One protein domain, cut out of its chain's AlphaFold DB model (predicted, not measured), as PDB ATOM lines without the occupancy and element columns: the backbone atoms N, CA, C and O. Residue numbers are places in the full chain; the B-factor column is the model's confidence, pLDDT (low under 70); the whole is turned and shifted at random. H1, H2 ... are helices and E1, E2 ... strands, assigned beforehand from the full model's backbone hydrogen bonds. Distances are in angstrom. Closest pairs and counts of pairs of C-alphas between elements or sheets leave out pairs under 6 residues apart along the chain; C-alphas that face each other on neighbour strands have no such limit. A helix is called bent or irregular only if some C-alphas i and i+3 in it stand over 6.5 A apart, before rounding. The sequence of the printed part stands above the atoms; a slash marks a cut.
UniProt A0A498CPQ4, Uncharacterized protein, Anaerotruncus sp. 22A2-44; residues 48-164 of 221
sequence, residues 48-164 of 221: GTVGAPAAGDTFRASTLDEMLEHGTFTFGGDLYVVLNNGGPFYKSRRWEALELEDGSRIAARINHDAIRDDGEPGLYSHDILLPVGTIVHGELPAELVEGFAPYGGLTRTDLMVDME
ATOM      1  N   GLY A  48     329.696 264.354 316.488       67.56
ATOM      2  CA  GLY A  48     328.403 264.571 315.833       67.56
ATOM      3  C   GLY A  48     328.333 264.123 314.367       67.56
ATOM      4  O   GLY A  48     327.269 264.228 313.763       67.56
ATOM      5  N   THR A  49     329.414 263.595 313.782       83.50
ATOM      6  CA  THR A  49     329.342 262.934 312.471       83.50
ATOM      7  C   THR A  49     328.913 261.480 312.606       83.50
ATOM      8  O   THR A  49     329.049 260.873 313.667       83.50
ATOM      9  N   VAL A  50     328.440 260.895 311.506       86.62
ATOM     10  CA  VAL A  50     328.093 259.469 311.433       86.62
ATOM     11  C   VAL A  50     329.240 258.611 311.984       86.62
ATOM     12  O   VAL A  50     330.400 258.826 311.640       86.62
ATOM     13  N   GLY A  51     328.923 257.656 312.857       84.50
ATOM     14  CA  GLY A  51     329.885 256.774 313.520       84.50
ATOM     15  C   GLY A  51     330.551 257.333 314.779       84.50
ATOM     16  O   GLY A  51     331.226 256.576 315.480       84.50
ATOM     17  N   ALA A  52     330.357 258.614 315.103       85.75
ATOM     18  CA  ALA A  52     330.796 259.197 316.369       85.75
ATOM     19  C   ALA A  52     329.776 258.920 317.494       85.75
ATOM     20  O   ALA A  52     328.604 258.650 317.212       85.75
ATOM     21  N   PRO A  53     330.184 259.012 318.776       86.88
ATOM     22  CA  PRO A  53     329.242 258.959 319.889       86.88
ATOM     23  C   PRO A  53     328.132 260.000 319.724       86.88
ATOM     24  O   PRO A  53     328.414 261.147 319.369       86.88
ATOM     25  N   ALA A  54     326.889 259.603 319.997       86.12
ATOM     26  CA  ALA A  54     325.759 260.521 319.961       86.12
ATOM     27  C   ALA A  54     325.937 261.637 321.003       86.12
ATOM     28  O   ALA A  54     326.236 261.380 322.172       86.12
ATOM     29  N   ALA A  55     325.769 262.885 320.568       81.06
ATOM     30  CA  ALA A  55     325.678 264.033 321.462       81.06
ATOM     31  C   ALA A  55     324.258 264.133 322.043       81.06
ATOM     32  O   ALA A  55     323.310 263.612 321.455       81.06
ATOM     33  N   GLY A  56     324.092 264.820 323.177       76.00
ATOM     34  CA  GLY A  56     322.797 264.914 323.871       76.00
ATOM     35  C   GLY A  56     321.674 265.605 323.081       76.00
ATOM     36  O   GLY A  56     320.516 265.517 323.471       76.00
ATOM     37  N   ASP A  57     322.000 266.285 321.984       81.38
ATOM     38  CA  ASP A  57     321.072 266.920 321.043       81.38
ATOM     39  C   ASP A  57     320.820 266.090 319.769       81.38
ATOM     40  O   ASP A  57     320.053 266.513 318.902       81.38
ATOM     41  N   THR A  58     321.429 264.905 319.643       86.62
ATOM     42  CA  THR A  58     321.197 264.003 318.506       86.62
ATOM     43  C   THR A  58     319.770 263.470 318.565       86.62
ATOM     44  O   THR A  58     319.334 262.948 319.592       86.62
ATOM     45  N   PHE A  59     319.038 263.569 317.455       90.50
ATOM     46  CA  PHE A  59     317.669 263.068 317.378       90.50
ATOM     47  C   PHE A  59     317.621 261.556 317.634       90.50
ATOM     48  O   PHE A  59     318.308 260.794 316.955       90.50
ATOM     49  N   ARG A  60     316.809 261.124 318.601       90.38
ATOM     50  CA  ARG A  60     316.610 259.711 318.930       90.38
ATOM     51  C   ARG A  60     315.429 259.173 318.137       90.38
ATOM     52  O   ARG A  60     314.298 259.569 318.398       90.38
ATOM     53  N   ALA A  61     315.710 258.283 317.195       89.12
ATOM     54  CA  ALA A  61     314.684 257.597 316.427       89.12
ATOM     55  C   ALA A  61     314.268 256.300 317.136       89.12
ATOM     56  O   ALA A  61     315.126 255.574 317.639       89.12
ATOM     57  N   SER A  62     312.973 256.000 317.123       82.06
ATOM     58  CA  SER A  62     312.392 254.722 317.561       82.06
ATOM     59  C   SER A  62     311.824 253.921 316.384       82.06
ATOM     60  O   SER A  62     311.720 252.695 316.459       82.06
ATOM     61  N   THR A  63     311.491 254.592 315.275       87.06
ATOM     62  CA  THR A  63     310.886 253.974 314.083       87.06
ATOM     63  C   THR A  63     311.690 254.228 312.808       87.06
ATOM     64  O   THR A  63     312.491 255.160 312.728       87.06
ATOM     65  N   LEU A  64     311.466 253.404 311.779       87.50
ATOM     66  CA  LEU A  64     312.126 253.588 310.483       87.50
ATOM     67  C   LEU A  64     311.704 254.899 309.809       87.50
ATOM     68  O   LEU A  64     312.534 255.555 309.188       87.50
ATOM     69  N   ASP A  65     310.437 255.289 309.934       89.56
ATOM     70  CA  ASP A  65     309.940 256.524 309.324       89.56
ATOM     71  C   ASP A  65     310.655 257.749 309.913       89.56
ATOM     72  O   ASP A  65     311.144 258.594 309.168       89.56
ATOM     73  N   GLU A  66     310.856 257.780 311.232       90.38
ATOM     74  CA  GLU A  66     311.661 258.810 311.899       90.38
ATOM     75  C   GLU A  66     313.122 258.817 311.413       90.38
ATOM     76  O   GLU A  66     313.694 259.881 311.179       90.38
ATOM     77  N   MET A  67     313.733 257.645 311.203       90.38
ATOM     78  CA  MET A  67     315.088 257.550 310.636       90.38
ATOM     79  C   MET A  67     315.170 258.051 309.188       90.38
ATOM     80  O   MET A  67     316.223 258.516 308.761       90.38
ATOM     81  N   LEU A  68     314.091 257.922 308.412       89.06
ATOM     82  CA  LEU A  68     314.024 258.386 307.024       89.06
ATOM     83  C   LEU A  68     313.757 259.892 306.930       89.06
ATOM     84  O   LEU A  68     314.263 260.551 306.023       89.06
ATOM     85  N   GLU A  69     312.966 260.437 307.855       90.75
ATOM     86  CA  GLU A  69     312.675 261.871 307.939       90.75
ATOM     87  C   GLU A  69     313.880 262.679 308.437       90.75
ATOM     88  O   GLU A  69     314.083 263.827 308.022       90.75
ATOM     89  N   HIS A  70     314.710 262.077 309.290       87.12
ATOM     90  CA  HIS A  70     315.883 262.714 309.873       87.12
ATOM     91  C   HIS A  70     317.174 262.235 309.199       87.12
ATOM     92  O   HIS A  70     317.538 261.068 309.265       87.12
ATOM     93  N   GLY A  71     317.939 263.152 308.596       83.31
ATOM     94  CA  GLY A  71     319.191 262.796 307.906       83.31
ATOM     95  C   GLY A  71     320.241 262.114 308.800       83.31
ATOM     96  O   GLY A  71     321.016 261.281 308.323       83.31
ATOM     97  N   THR A  72     320.255 262.445 310.092       90.75
ATOM     98  CA  THR A  72     321.117 261.838 311.116       90.75
ATOM     99  C   THR A  72     320.328 261.595 312.394       90.75
ATOM    100  O   THR A  72     319.549 262.459 312.803       90.75
ATOM    101  N   PHE A  73     320.572 260.465 313.047       92.88
ATOM    102  CA  PHE A  73     319.848 260.051 314.247       92.88
ATOM    103  C   PHE A  73     320.728 259.191 315.161       92.88
ATOM    104  O   PHE A  73     321.805 258.755 314.775       92.88
ATOM    105  N   THR A  74     320.265 258.922 316.372       92.25
ATOM    106  CA  THR A  74     320.747 257.849 317.244       92.25
ATOM    107  C   THR A  74     319.581 256.920 317.562       92.25
ATOM    108  O   THR A  74     318.417 257.276 317.373       92.25
ATOM    109  N   PHE A  75     319.891 255.718 318.019       89.81
ATOM    110  CA  PHE A  75     318.912 254.742 318.467       89.81
ATOM    111  C   PHE A  75     319.332 254.263 319.851       89.81
ATOM    112  O   PHE A  75     320.515 254.003 320.078       89.81
ATOM    113  N   GLY A  76     318.378 254.173 320.771       87.56
ATOM    114  CA  GLY A  76     318.642 253.692 322.119       87.56
ATOM    115  C   GLY A  76     317.840 252.439 322.421       87.56
ATOM    116  O   GLY A  76     316.712 252.308 321.957       87.56
ATOM    117  N   GLY A  77     318.407 251.539 323.212       82.00
ATOM    118  CA  GLY A  77     317.745 250.298 323.593       82.00
ATOM    119  C   GLY A  77     318.568 249.474 324.569       82.00
ATOM    120  O   GLY A  77     319.681 249.847 324.935       82.00
ATOM    121  N   ASP A  78     318.015 248.333 324.970       82.38
ATOM    122  CA  ASP A  78     318.715 247.383 325.831       82.38
ATOM    123  C   ASP A  78     319.928 246.791 325.091       82.38
ATOM    124  O   ASP A  78     319.797 246.225 324.000       82.38
ATOM    125  N   LEU A  79     321.111 246.903 325.701       74.25
ATOM    126  CA  LEU A  79     322.384 246.414 325.172       74.25
ATOM    127  C   LEU A  79     322.312 244.956 324.715       74.25
ATOM    128  O   LEU A  79     322.838 244.618 323.656       74.25
ATOM    129  N   TYR A  80     321.689 244.078 325.504       72.31
ATOM    130  CA  TYR A  80     321.616 242.662 325.164       72.31
ATOM    131  C   TYR A  80     320.685 242.429 323.989       72.31
ATOM    132  O   TYR A  80     321.001 241.601 323.143       72.31
ATOM    133  N   VAL A  81     319.571 243.149 323.901       76.31
ATOM    134  CA  VAL A  81     318.664 243.038 322.752       76.31
ATOM    135  C   VAL A  81     319.363 243.526 321.483       76.31
ATOM    136  O   VAL A  81     319.444 242.791 320.501       76.31
ATOM    137  N   VAL A  82     319.944 244.725 321.526       74.00
ATOM    138  CA  VAL A  82     320.569 245.358 320.360       74.00
ATOM    139  C   VAL A  82     321.786 244.564 319.869       74.00
ATOM    140  O   VAL A  82     321.905 244.308 318.672       74.00
ATOM    141  N   LEU A  83     322.663 244.107 320.771       71.06
ATOM    142  CA  LEU A  83     323.880 243.381 320.390       71.06
ATOM    143  C   LEU A  83     323.654 241.903 320.042       71.06
ATOM    144  O   LEU A  83     324.485 241.301 319.354       71.06
ATOM    145  N   ASN A  84     322.570 241.286 320.523       77.75
ATOM    146  CA  ASN A  84     322.332 239.853 320.327       77.75
ATOM    147  C   ASN A  84     321.535 239.528 319.055       77.75
ATOM    148  O   ASN A  84     321.421 238.357 318.691       77.75
ATOM    149  N   ASN A  85     321.038 240.535 318.334       79.75
ATOM    150  CA  ASN A  85     320.379 240.318 317.045       79.75
ATOM    151  C   ASN A  85     321.316 239.709 315.992       79.75
ATOM    152  O   ASN A  85     320.861 239.003 315.089       79.75
ATOM    153  N   GLY A  86     322.628 239.916 316.155       83.50
ATOM    154  CA  GLY A  86     323.669 239.272 315.365       83.50
ATOM    155  C   GLY A  86     323.644 239.653 313.886       83.50
ATOM    156  O   GLY A  86     322.893 240.517 313.438       83.50
ATOM    157  N   GLY A  87     324.507 239.004 313.113       88.75
ATOM    158  CA  GLY A  87     324.567 239.180 311.670       88.75
ATOM    159  C   GLY A  87     325.840 238.596 311.059       88.75
ATOM    160  O   GLY A  87     326.731 238.126 311.778       88.75
ATOM    161  N   PRO A  88     325.913 238.555 309.720       89.94
ATOM    162  CA  PRO A  88     327.024 237.954 309.007       89.94
ATOM    163  C   PRO A  88     328.265 238.852 309.003       89.94
ATOM    164  O   PRO A  88     328.214 240.077 309.129       89.94
ATOM    165  N   PHE A  89     329.411 238.225 308.750       86.00
ATOM    166  CA  PHE A  89     330.620 238.935 308.358       86.00
ATOM    167  C   PHE A  89     330.682 238.991 306.828       86.00
ATOM    168  O   PHE A  89     330.731 237.952 306.170       86.00
ATOM    169  N   TYR A  90     330.687 240.191 306.247       84.50
ATOM    170  CA  TYR A  90     330.680 240.391 304.796       84.50
ATOM    171  C   TYR A  90     331.733 241.419 304.386       84.50
ATOM    172  O   TYR A  90     331.803 242.512 304.948       84.50
ATOM    173  N   LYS A  91     332.577 241.063 303.405       84.00
ATOM    174  CA  LYS A  91     333.708 241.887 302.922       84.00
ATOM    175  C   LYS A  91     334.572 242.466 304.052       84.00
ATOM    176  O   LYS A  91     334.912 243.647 304.055       84.00
ATOM    177  N   SER A  92     334.931 241.615 305.009       76.50
ATOM    178  CA  SER A  92     335.756 241.972 306.170       76.50
ATOM    179  C   SER A  92     335.131 242.978 307.143       76.50
ATOM    180  O   SER A  92     335.851 243.567 307.947       76.50
ATOM    181  N   ARG A  93     333.810 243.174 307.078       79.06
ATOM    182  CA  ARG A  93     333.055 244.020 308.002       79.06
ATOM    183  C   ARG A  93     331.992 243.203 308.712       79.06
ATOM    184  O   ARG A  93     331.393 242.301 308.120       79.06
ATOM    185  N   ARG A  94     331.768 243.537 309.978       84.94
ATOM    186  CA  ARG A  94     330.670 242.987 310.766       84.94
ATOM    187  C   ARG A  94     329.395 243.743 310.410       84.94
ATOM    188  O   ARG A  94     329.403 244.970 310.367       84.94
ATOM    189  N   TRP A  95     328.342 242.994 310.123       89.81
ATOM    190  CA  TRP A  95     327.005 243.519 309.899       89.81
ATOM    191  C   TRP A  95     326.087 242.981 310.978       89.81
ATOM    192  O   TRP A  95     326.259 241.846 311.424       89.81
ATOM    193  N   GLU A  96     325.125 243.793 311.388       91.25
ATOM    194  CA  GLU A  96     324.193 243.468 312.464       91.25
ATOM    195  C   GLU A  96     322.765 243.781 312.037       91.25
ATOM    196  O   GLU A  96     322.532 244.686 311.239       91.25
ATOM    197  N   ALA A  97     321.809 242.994 312.519       92.81
ATOM    198  CA  ALA A  97     320.397 243.259 312.312       92.81
ATOM    199  C   ALA A  97     319.929 244.216 313.411       92.81
ATOM    200  O   ALA A  97     319.798 243.826 314.568       92.81
ATOM    201  N   LEU A  98     319.690 245.475 313.059       91.31
ATOM    202  CA  LEU A  98     319.053 246.420 313.964       91.31
ATOM    203  C   LEU A  98     317.549 246.144 313.961       91.31
ATOM    204  O   LEU A  98     316.904 246.252 312.919       91.31
ATOM    205  N   GLU A  99     317.022 245.754 315.116       90.38
ATOM    206  CA  GLU A  99     315.592 245.554 315.335       90.38
ATOM    207  C   GLU A  99     315.017 246.811 315.981       90.38
ATOM    208  O   GLU A  99     315.465 247.226 317.050       90.38
ATOM    209  N   LEU A 100     314.070 247.437 315.291       87.06
ATOM    210  CA  LEU A 100     313.367 248.628 315.754       87.06
ATOM    211  C   LEU A 100     312.154 248.239 316.611       87.06
ATOM    212  O   LEU A 100     311.730 247.083 316.620       87.06
ATOM    213  N   GLU A 101     311.561 249.208 317.312       83.38
ATOM    214  CA  GLU A 101     310.416 248.962 318.207       83.38
ATOM    215  C   GLU A 101     309.178 248.404 317.480       83.38
ATOM    216  O   GLU A 101     308.372 247.685 318.071       83.38
ATOM    217  N   ASP A 102     309.035 248.703 316.188       81.88
ATOM    218  CA  ASP A 102     307.969 248.185 315.324       81.88
ATOM    219  C   ASP A 102     308.225 246.742 314.831       81.88
ATOM    220  O   ASP A 102     307.403 246.176 314.106       81.88
ATOM    221  N   GLY A 103     309.352 246.133 315.221       84.62
ATOM    222  CA  GLY A 103     309.795 244.808 314.786       84.62
ATOM    223  C   GLY A 103     310.462 244.793 313.406       84.62
ATOM    224  O   GLY A 103     310.787 243.720 312.887       84.62
ATOM    225  N   SER A 104     310.676 245.954 312.780       88.06
ATOM    226  CA  SER A 104     311.438 246.058 311.537       88.06
ATOM    227  C   SER A 104     312.899 245.695 311.786       88.06
ATOM    228  O   SER A 104     313.542 246.241 312.679       88.06
ATOM    229  N   ARG A 105     313.446 244.794 310.961       91.44
ATOM    230  CA  ARG A 105     314.844 244.355 311.039       91.44
ATOM    231  C   ARG A 105     315.612 244.860 309.834       91.44
ATOM    232  O   ARG A 105     315.283 244.520 308.693       91.44
ATOM    233  N   ILE A 106     316.622 245.677 310.089       93.00
ATOM    234  CA  ILE A 106     317.361 246.413 309.065       93.00
ATOM    235  C   ILE A 106     318.845 246.110 309.216       93.00
ATOM    236  O   ILE A 106     319.360 246.024 310.328       93.00
ATOM    237  N   ALA A 107     319.550 245.940 308.101       94.25
ATOM    238  CA  ALA A 107     320.994 245.771 308.149       94.25
ATOM    239  C   ALA A 107     321.659 247.056 308.652       94.25
ATOM    240  O   ALA A 107     321.408 248.141 308.126       94.25
ATOM    241  N   ALA A 108     322.547 246.920 309.626       92.69
ATOM    242  CA  ALA A 108     323.292 248.012 310.216       92.69
ATOM    243  C   ALA A 108     324.791 247.704 310.276       92.69
ATOM    244  O   ALA A 108     325.220 246.556 310.434       92.69
ATOM    245  N   ARG A 109     325.593 248.762 310.172       90.25
ATOM    246  CA  ARG A 109     327.019 248.768 310.516       90.25
ATOM    247  C   ARG A 109     327.201 249.690 311.706       90.25
ATOM    248  O   ARG A 109     326.920 250.873 311.576       90.25
ATOM    249  N   ILE A 110     327.646 249.158 312.838       88.25
ATOM    250  CA  ILE A 110     327.685 249.883 314.113       88.25
ATOM    251  C   ILE A 110     329.132 250.009 314.588       88.25
ATOM    252  O   ILE A 110     329.854 249.011 314.664       88.25
ATOM    253  N   ASN A 111     329.550 251.228 314.938       85.00
ATOM    254  CA  ASN A 111     330.797 251.459 315.659       85.00
ATOM    255  C   ASN A 111     330.612 251.171 317.161       85.00
ATOM    256  O   ASN A 111     330.160 252.026 317.921       85.00
ATOM    257  N   HIS A 112     330.982 249.967 317.593       81.69
ATOM    258  CA  HIS A 112     330.805 249.526 318.983       81.69
ATOM    259  C   HIS A 112     331.590 250.354 320.008       81.69
ATOM    260  O   HIS A 112     331.148 250.477 321.145       81.69
ATOM    261  N   ASP A 113     332.707 250.975 319.624       78.31
ATOM    262  CA  ASP A 113     333.495 251.817 320.538       78.31
ATOM    263  C   ASP A 113     332.853 253.185 320.806       78.31
ATOM    264  O   ASP A 113     333.234 253.892 321.741       78.31
ATOM    265  N   ALA A 114     331.896 253.581 319.965       80.69
ATOM    266  CA  ALA A 114     331.160 254.829 320.102       80.69
ATOM    267  C   ALA A 114     329.830 254.670 320.860       80.69
ATOM    268  O   ALA A 114     329.151 255.673 321.083       80.69
ATOM    269  N   ILE A 115     329.488 253.449 321.288       85.81
ATOM    270  CA  ILE A 115     328.321 253.175 322.132       85.81
ATOM    271  C   ILE A 115     328.518 253.824 323.507       85.81
ATOM    272  O   ILE A 115     329.616 253.816 324.071       85.81
ATOM    273  N   ARG A 116     327.448 254.412 324.043       85.19
ATOM    274  CA  ARG A 116     327.429 255.063 325.360       85.19
ATOM    275  C   ARG A 116     326.278 254.534 326.196       85.19
ATOM    276  O   ARG A 116     325.275 254.110 325.641       85.19
ATOM    277  N   ASP A 117     326.413 254.612 327.512       83.44
ATOM    278  CA  ASP A 117     325.307 254.328 328.422       83.44
ATOM    279  C   ASP A 117     324.254 255.446 328.332       83.44
ATOM    280  O   ASP A 117     324.589 256.635 328.290       83.44
ATOM    281  N   ASP A 118     322.982 255.060 328.288       76.31
ATOM    282  CA  ASP A 118     321.820 255.945 328.172       76.31
ATOM    283  C   ASP A 118     321.247 256.292 329.557       76.31
ATOM    284  O   ASP A 118     320.136 255.902 329.912       76.31
ATOM    285  N   GLY A 119     322.023 257.011 330.379       65.94
ATOM    286  CA  GLY A 119     321.549 257.569 331.653       65.94
ATOM    287  C   GLY A 119     322.423 257.296 332.881       65.94
ATOM    288  O   GLY A 119     323.589 256.919 332.786       65.94
ATOM    289  N   GLU A 120     321.855 257.574 334.061       53.53
ATOM    290  CA  GLU A 120     322.523 257.403 335.358       53.53
ATOM    291  C   GLU A 120     322.858 255.921 335.611       53.53
ATOM    292  O   GLU A 120     322.001 255.062 335.386       53.53
ATOM    293  N   PRO A 121     324.057 255.605 336.134       44.66
ATOM    294  CA  PRO A 121     324.504 254.238 336.386       44.66
ATOM    295  C   PRO A 121     323.647 253.568 337.473       44.66
ATOM    296  O   PRO A 121     323.964 253.578 338.663       44.66
ATOM    297  N   GLY A 122     322.530 252.973 337.067       49.88
ATOM    298  CA  GLY A 122     321.759 252.044 337.880       49.88
ATOM    299  C   GLY A 122     322.428 250.674 337.864       49.88
ATOM    300  O   GLY A 122     322.910 250.232 336.829       49.88
ATOM    301  N   LEU A 123     322.411 249.957 338.991       48.94
ATOM    302  CA  LEU A 123     323.060 248.641 339.155       48.94
ATOM    303  C   LEU A 123     322.613 247.555 338.140       48.94
ATOM    304  O   LEU A 123     323.193 246.472 338.134       48.94
ATOM    305  N   TYR A 124     321.575 247.831 337.339       52.44
ATOM    306  CA  TYR A 124     320.923 246.903 336.411       52.44
ATOM    307  C   TYR A 124     320.409 247.548 335.108       52.44
ATOM    308  O   TYR A 124     319.733 246.854 334.353       52.44
ATOM    309  N   SER A 125     320.652 248.843 334.847       54.16
ATOM    310  CA  SER A 125     320.286 249.414 333.538       54.16
ATOM    311  C   SER A 125     321.423 249.134 332.561       54.16
ATOM    312  O   SER A 125     322.581 249.444 332.836       54.16
ATOM    313  N   HIS A 126     321.074 248.487 331.455       68.88
ATOM    314  CA  HIS A 126     321.941 248.255 330.305       68.88
ATOM    315  C   HIS A 126     321.414 249.025 329.093       68.88
ATOM    316  O   HIS A 126     321.590 248.589 327.957       68.88
ATOM    317  N   ASP A 127     320.721 250.136 329.339       83.88
ATOM    318  CA  ASP A 127     320.252 250.999 328.269       83.88
ATOM    319  C   ASP A 127     321.465 251.689 327.651       83.88
ATOM    320  O   ASP A 127     322.283 252.299 328.346       83.88
ATOM    321  N   ILE A 128     321.599 251.559 326.337       86.44
ATOM    322  CA  ILE A 128     322.677 252.169 325.574       86.44
ATOM    323  C   ILE A 128     322.139 253.087 324.493       86.44
ATOM    324  O   ILE A 128     321.059 252.876 323.947       86.44
ATOM    325  N   LEU A 129     322.952 254.076 324.145       89.12
ATOM    326  CA  LEU A 129     322.826 254.897 322.955       89.12
ATOM    327  C   LEU A 129     323.824 254.415 321.908       89.12
ATOM    328  O   LEU A 129     325.038 254.361 322.143       89.12
ATOM    329  N   LEU A 130     323.297 254.094 320.729       90.88
ATOM    330  CA  LEU A 130     324.098 253.791 319.556       90.88
ATOM    331  C   LEU A 130     324.773 255.057 319.000       90.88
ATOM    332  O   LEU A 130     324.325 256.181 319.257       90.88
ATOM    333  N   PRO A 131     325.851 254.897 318.213       90.75
ATOM    334  CA  PRO A 131     326.510 256.014 317.549       90.75
ATOM    335  C   PRO A 131     325.553 256.776 316.628       90.75
ATOM    336  O   PRO A 131     324.499 256.269 316.237       90.75
ATOM    337  N   VAL A 132     325.954 257.982 316.228       92.00
ATOM    338  CA  VAL A 132     325.220 258.744 315.212       92.00
ATOM    339  C   VAL A 132     325.154 257.921 313.924       92.00
ATOM    340  O   VAL A 132     326.177 257.504 313.380       92.00
ATOM    341  N   GLY A 133     323.942 257.683 313.440       92.81
ATOM    342  CA  GLY A 133     323.630 256.915 312.249       92.81
ATOM    343  C   GLY A 133     323.032 257.758 311.135       92.81
ATOM    344  O   GLY A 133     322.548 258.870 311.352       92.81
ATOM    345  N   THR A 134     323.050 257.199 309.931       92.94
ATOM    346  CA  THR A 134     322.322 257.709 308.765       92.94
ATOM    347  C   THR A 134     321.786 256.550 307.927       92.94
ATOM    348  O   THR A 134     322.315 255.433 307.983       92.94
ATOM    349  N   ILE A 135     320.746 256.803 307.130       93.38
ATOM    350  CA  ILE A 135     320.241 255.831 306.160       93.38
ATOM    351  C   ILE A 135     321.053 255.922 304.870       93.38
ATOM    352  O   ILE A 135     321.202 256.984 304.268       93.38
ATOM    353  N   VAL A 136     321.525 254.770 304.401       91.62
ATOM    354  CA  VAL A 136     322.110 254.625 303.069       91.62
ATOM    355  C   VAL A 136     321.163 253.794 302.218       91.62
ATOM    356  O   VAL A 136     320.968 252.604 302.460       91.62
ATOM    357  N   HIS A 137     320.577 254.435 301.209       91.25
ATOM    358  CA  HIS A 137     319.703 253.776 300.244       91.25
ATOM    359  C   HIS A 137     320.505 252.946 299.240       91.25
ATOM    360  O   HIS A 137     321.525 253.396 298.712       91.25
ATOM    361  N   GLY A 138     320.005 251.752 298.938       89.75
ATOM    362  CA  GLY A 138     320.590 250.849 297.959       89.75
ATOM    363  C   GLY A 138     320.268 249.394 298.269       89.75
ATOM    364  O   GLY A 138     320.268 248.980 299.425       89.75
ATOM    365  N   GLU A 139     320.039 248.615 297.215       92.62
ATOM    366  CA  GLU A 139     319.826 247.174 297.334       92.62
ATOM    367  C   GLU A 139     321.046 246.488 297.957       92.62
ATOM    368  O   GLU A 139     322.183 246.625 297.484       92.62
ATOM    369  N   LEU A 140     320.797 245.722 299.015       92.94
ATOM    370  CA  LEU A 140     321.807 244.905 299.660       92.94
ATOM    371  C   LEU A 140     322.206 243.744 298.738       92.94
ATOM    372  O   LEU A 140     321.353 243.128 298.094       92.94
ATOM    373  N   PRO A 141     323.501 243.380 298.684       94.00
ATOM    374  CA  PRO A 141     323.937 242.208 297.935       94.00
ATOM    375  C   PRO A 141     323.207 240.944 298.402       94.00
ATOM    376  O   PRO A 141     323.096 240.710 299.604       94.00
ATOM    377  N   ALA A 142     322.788 240.089 297.467       94.25
ATOM    378  CA  ALA A 142     322.064 238.853 297.787       94.25
ATOM    379  C   ALA A 142     322.817 237.967 298.797       94.25
ATOM    380  O   ALA A 142     322.221 237.486 299.752       94.25
ATOM    381  N   GLU A 143     324.141 237.842 298.653       93.50
ATOM    382  CA  GLU A 143     325.005 237.106 299.594       93.50
ATOM    383  C   GLU A 143     324.917 237.646 301.030       93.50
ATOM    384  O   GLU A 143     324.964 236.884 301.994       93.50
ATOM    385  N   LEU A 144     324.796 238.969 301.181       93.19
ATOM    386  CA  LEU A 144     324.658 239.608 302.486       93.19
ATOM    387  C   LEU A 144     323.278 239.314 303.079       93.19
ATOM    388  O   LEU A 144     323.191 238.932 304.243       93.19
ATOM    389  N   VAL A 145     322.219 239.438 302.275       95.31
ATOM    390  CA  VAL A 145     320.839 239.126 302.686       95.31
ATOM    391  C   VAL A 145     320.706 237.658 303.103       95.31
ATOM    392  O   VAL A 145     320.164 237.368 304.168       95.31
ATOM    393  N   GLU A 146     321.262 236.726 302.324       95.25
ATOM    394  CA  GLU A 146     321.319 235.301 302.672       95.25
ATOM    395  C   GLU A 146     322.089 235.061 303.976       95.25
ATOM    396  O   GLU A 146     321.664 234.262 304.813       95.25
ATOM    397  N   GLY A 147     323.180 235.801 304.195       93.38
ATOM    398  CA  GLY A 147     323.964 235.749 305.427       93.38
ATOM    399  C   GLY A 147     323.174 236.118 306.688       93.38
ATOM    400  O   GLY A 147     323.528 235.662 307.773       93.38
ATOM    401  N   PHE A 148     322.090 236.890 306.564       94.88
ATOM    402  CA  PHE A 148     321.199 237.224 307.678       94.88
ATOM    403  C   PHE A 148     320.147 236.151 307.984       94.88
ATOM    404  O   PHE A 148     319.568 236.171 309.070       94.88
ATOM    405  N   ALA A 149     319.900 235.187 307.089       93.25
ATOM    406  CA  ALA A 149     318.868 234.165 307.288       93.25
ATOM    407  C   ALA A 149     319.026 233.349 308.595       93.25
ATOM    408  O   ALA A 149     318.024 233.159 309.287       93.25
ATOM    409  N   PRO A 150     320.241 232.929 309.018       92.00
ATOM    410  CA  PRO A 150     320.439 232.237 310.297       92.00
ATOM    411  C   PRO A 150     320.120 233.094 311.531       92.00
ATOM    412  O   PRO A 150     319.898 232.548 312.608       92.00
ATOM    413  N   TYR A 151     320.097 234.418 311.372       88.94
ATOM    414  CA  TYR A 151     319.868 235.400 312.433       88.94
ATOM    415  C   TYR A 151     318.432 235.941 312.421       88.94
ATOM    416  O   TYR A 151     318.160 236.978 313.014       88.94
ATOM    417  N   GLY A 152     317.509 235.273 311.720       89.50
ATOM    418  CA  GLY A 152     316.101 235.667 311.597       89.50
ATOM    419  C   GLY A 152     315.786 236.575 310.402       89.50
ATOM    420  O   GLY A 152     314.650 237.018 310.267       89.50
ATOM    421  N   GLY A 153     316.762 236.844 309.528       93.19
ATOM    422  CA  GLY A 153     316.563 237.611 308.295       93.19
ATOM    423  C   GLY A 153     316.335 239.113 308.501       93.19
ATOM    424  O   GLY A 153     316.367 239.624 309.621       93.19
ATOM    425  N   LEU A 154     316.118 239.809 307.384       94.19
ATOM    426  CA  LEU A 154     315.846 241.245 307.331       94.19
ATOM    427  C   LEU A 154     314.423 241.497 306.825       94.19
ATOM    428  O   LEU A 154     313.949 240.802 305.927       94.19
ATOM    429  N   THR A 155     313.777 242.527 307.364       93.19
ATOM    430  CA  THR A 155     312.474 243.018 306.890       93.19
ATOM    431  C   THR A 155     312.642 243.958 305.695       93.19
ATOM    432  O   THR A 155     311.765 244.038 304.837       93.19
ATOM    433  N   ARG A 156     313.780 244.662 305.621       91.19
ATOM    434  CA  ARG A 156     314.132 245.595 304.541       91.19
ATOM    435  C   ARG A 156     315.511 245.270 303.977       91.19
ATOM    436  O   ARG A 156     316.449 245.021 304.731       91.19
ATOM    437  N   THR A 157     315.625 245.289 302.651       94.00
ATOM    438  CA  THR A 157     316.868 244.980 301.919       94.00
ATOM    439  C   THR A 157     317.261 246.060 300.914       94.00
ATOM    440  O   THR A 157     318.282 245.927 300.255       94.00
ATOM    441  N   ASP A 158     316.468 247.118 300.796       93.81
ATOM    442  CA  ASP A 158     316.642 248.251 299.880       93.81
ATOM    443  C   ASP A 158     317.375 249.443 300.526       93.81
ATOM    444  O   ASP A 158     317.576 250.489 299.900       93.81
ATOM    445  N   LEU A 159     317.756 249.303 301.798       93.62
ATOM    446  CA  LEU A 159     318.493 250.294 302.573       93.62
ATOM    447  C   LEU A 159     319.310 249.629 303.689       93.62
ATOM    448  O   LEU A 159     319.066 248.480 304.067       93.62
ATOM    449  N   MET A 160     320.258 250.383 304.242       93.44
ATOM    450  CA  MET A 160     320.961 250.045 305.479       93.44
ATOM    451  C   MET A 160     321.092 251.255 306.401       93.44
ATOM    452  O   MET A 160     321.021 252.401 305.956       93.44
ATOM    453  N   VAL A 161     321.380 250.980 307.667       93.62
ATOM    454  CA  VAL A 161     321.801 251.971 308.657       93.62
ATOM    455  C   VAL A 161     323.332 251.982 308.726       93.62
ATOM    456  O   VAL A 161     323.955 250.982 309.088       93.62
ATOM    457  N   ASP A 162     323.965 253.104 308.386       91.62
ATOM    458  CA  ASP A 162     325.398 253.303 308.631       91.62
ATOM    459  C   ASP A 162     325.576 254.104 309.923       91.62
ATOM    460  O   ASP A 162     325.268 255.289 309.966       91.62
ATOM    461  N   MET A 163     326.058 253.438 310.969       90.88
ATOM    462  CA  MET A 163     326.497 253.981 312.262       90.88
ATOM    463  C   MET A 163     327.995 253.710 312.481       90.88
ATOM    464  O   MET A 163     328.490 253.751 313.605       90.88
ATOM    465  N   GLU A 164     328.730 253.379 311.418       87.06
ATOM    466  CA  GLU A 164     330.186 253.224 311.428       87.06
ATOM    467  C   GLU A 164     330.853 254.446 310.772       87.06
ATOM    468  O   GLU A 164     331.983 254.791 311.100       87.06
TER     469      GLU A 164
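What this domain is: This is residues 48 to 164 of the 221 residues of an uncharacterized protein of Anaerotruncus sp. 22A2-44 (UniProt A0A498CPQ4). A strongly twisted sheet of four strands, E2, E3, E6 and E5, lies between a small two-strand ribbon, E1 and E4, toward one end of the longest axis and the helix H3 toward the other. The short helix H1 is over the sheet near its E5 edge, and the short helix H2 sits between the E2 edge and the ribbon. The 117 printed residues hold three named helices and six named strands, in the order H1, E1, H2, E2, E3, E4, E5, H3, E6, with under half of the residues in these elements; the class is mixed, helices and strands. The larger sheet is mixed and the ribbon antiparallel. The whole is compact, with a radius of gyration of the C-alphas of 13.6 A and spans of 42 by 29 by 28 A.

Where its parts are: Residues 48 to 63 hold no named element. H1 is residues 64 to 69, beginning at C-alpha 64 (312.126, 253.588, 310.483). E1 is residues 76 to 78, followed at once by H2, residues 79 to 84. E2 is residues 96 to 99, and E3, residues 105 to 110, is 14.3 A long. E4 is residues 127 to 129 and E5 residues 134 to 137. H3, residues 142 to 151, is 15.2 A long and only just irregular: C-alphas 147 and 150 are 7.0 A apart. E6, residues 156 to 163, is 16.8 A long, bends by 72 degrees at residue 159 and ends at C-alpha 163 (326.497, 253.981, 312.262).

How they stand to each other: In the four-strand sheet E2 and E5 are edge strands. E2 and E3 form an antiparallel hairpin, with N 98 and O 106 2.8 A apart, within hydrogen-bond range. E3 and E6 are parallel at 28 degrees, with N 163 and O 109 at 2.8 A. E6 and E5 are antiparallel, with N 136 and O 160 at 2.9 A. H1 is on the sheet at a height of 9.2 A; its closest C-alphas to E5 are Leu 68 and Ile 135, 6.8 A apart. H2 only grazes the sheet, and the C-alphas of Val 82 and Leu 98 of E2 are its closest pair there, 6.7 A. H3 also only grazes it, with the C-alphas of Val 145 and Thr 157 of E6 7.1 A apart. E1 and E4 are antiparallel, with N 128 and O 77 at 2.9 A. Every O i to N i+4 pair is within hydrogen-bond range in H1 and H2, and 3 of 6 in H3.

The domain as a whole: The C-alphas farthest apart are those of Leu 123 and Ala 142, 42.5 A. The printed part has no cut. The links from H2 to E2 and from E3 to E4 are long. The mean pLDDT of the printed part is 85.3, with residue 48 and residues 119 to 126 under 70.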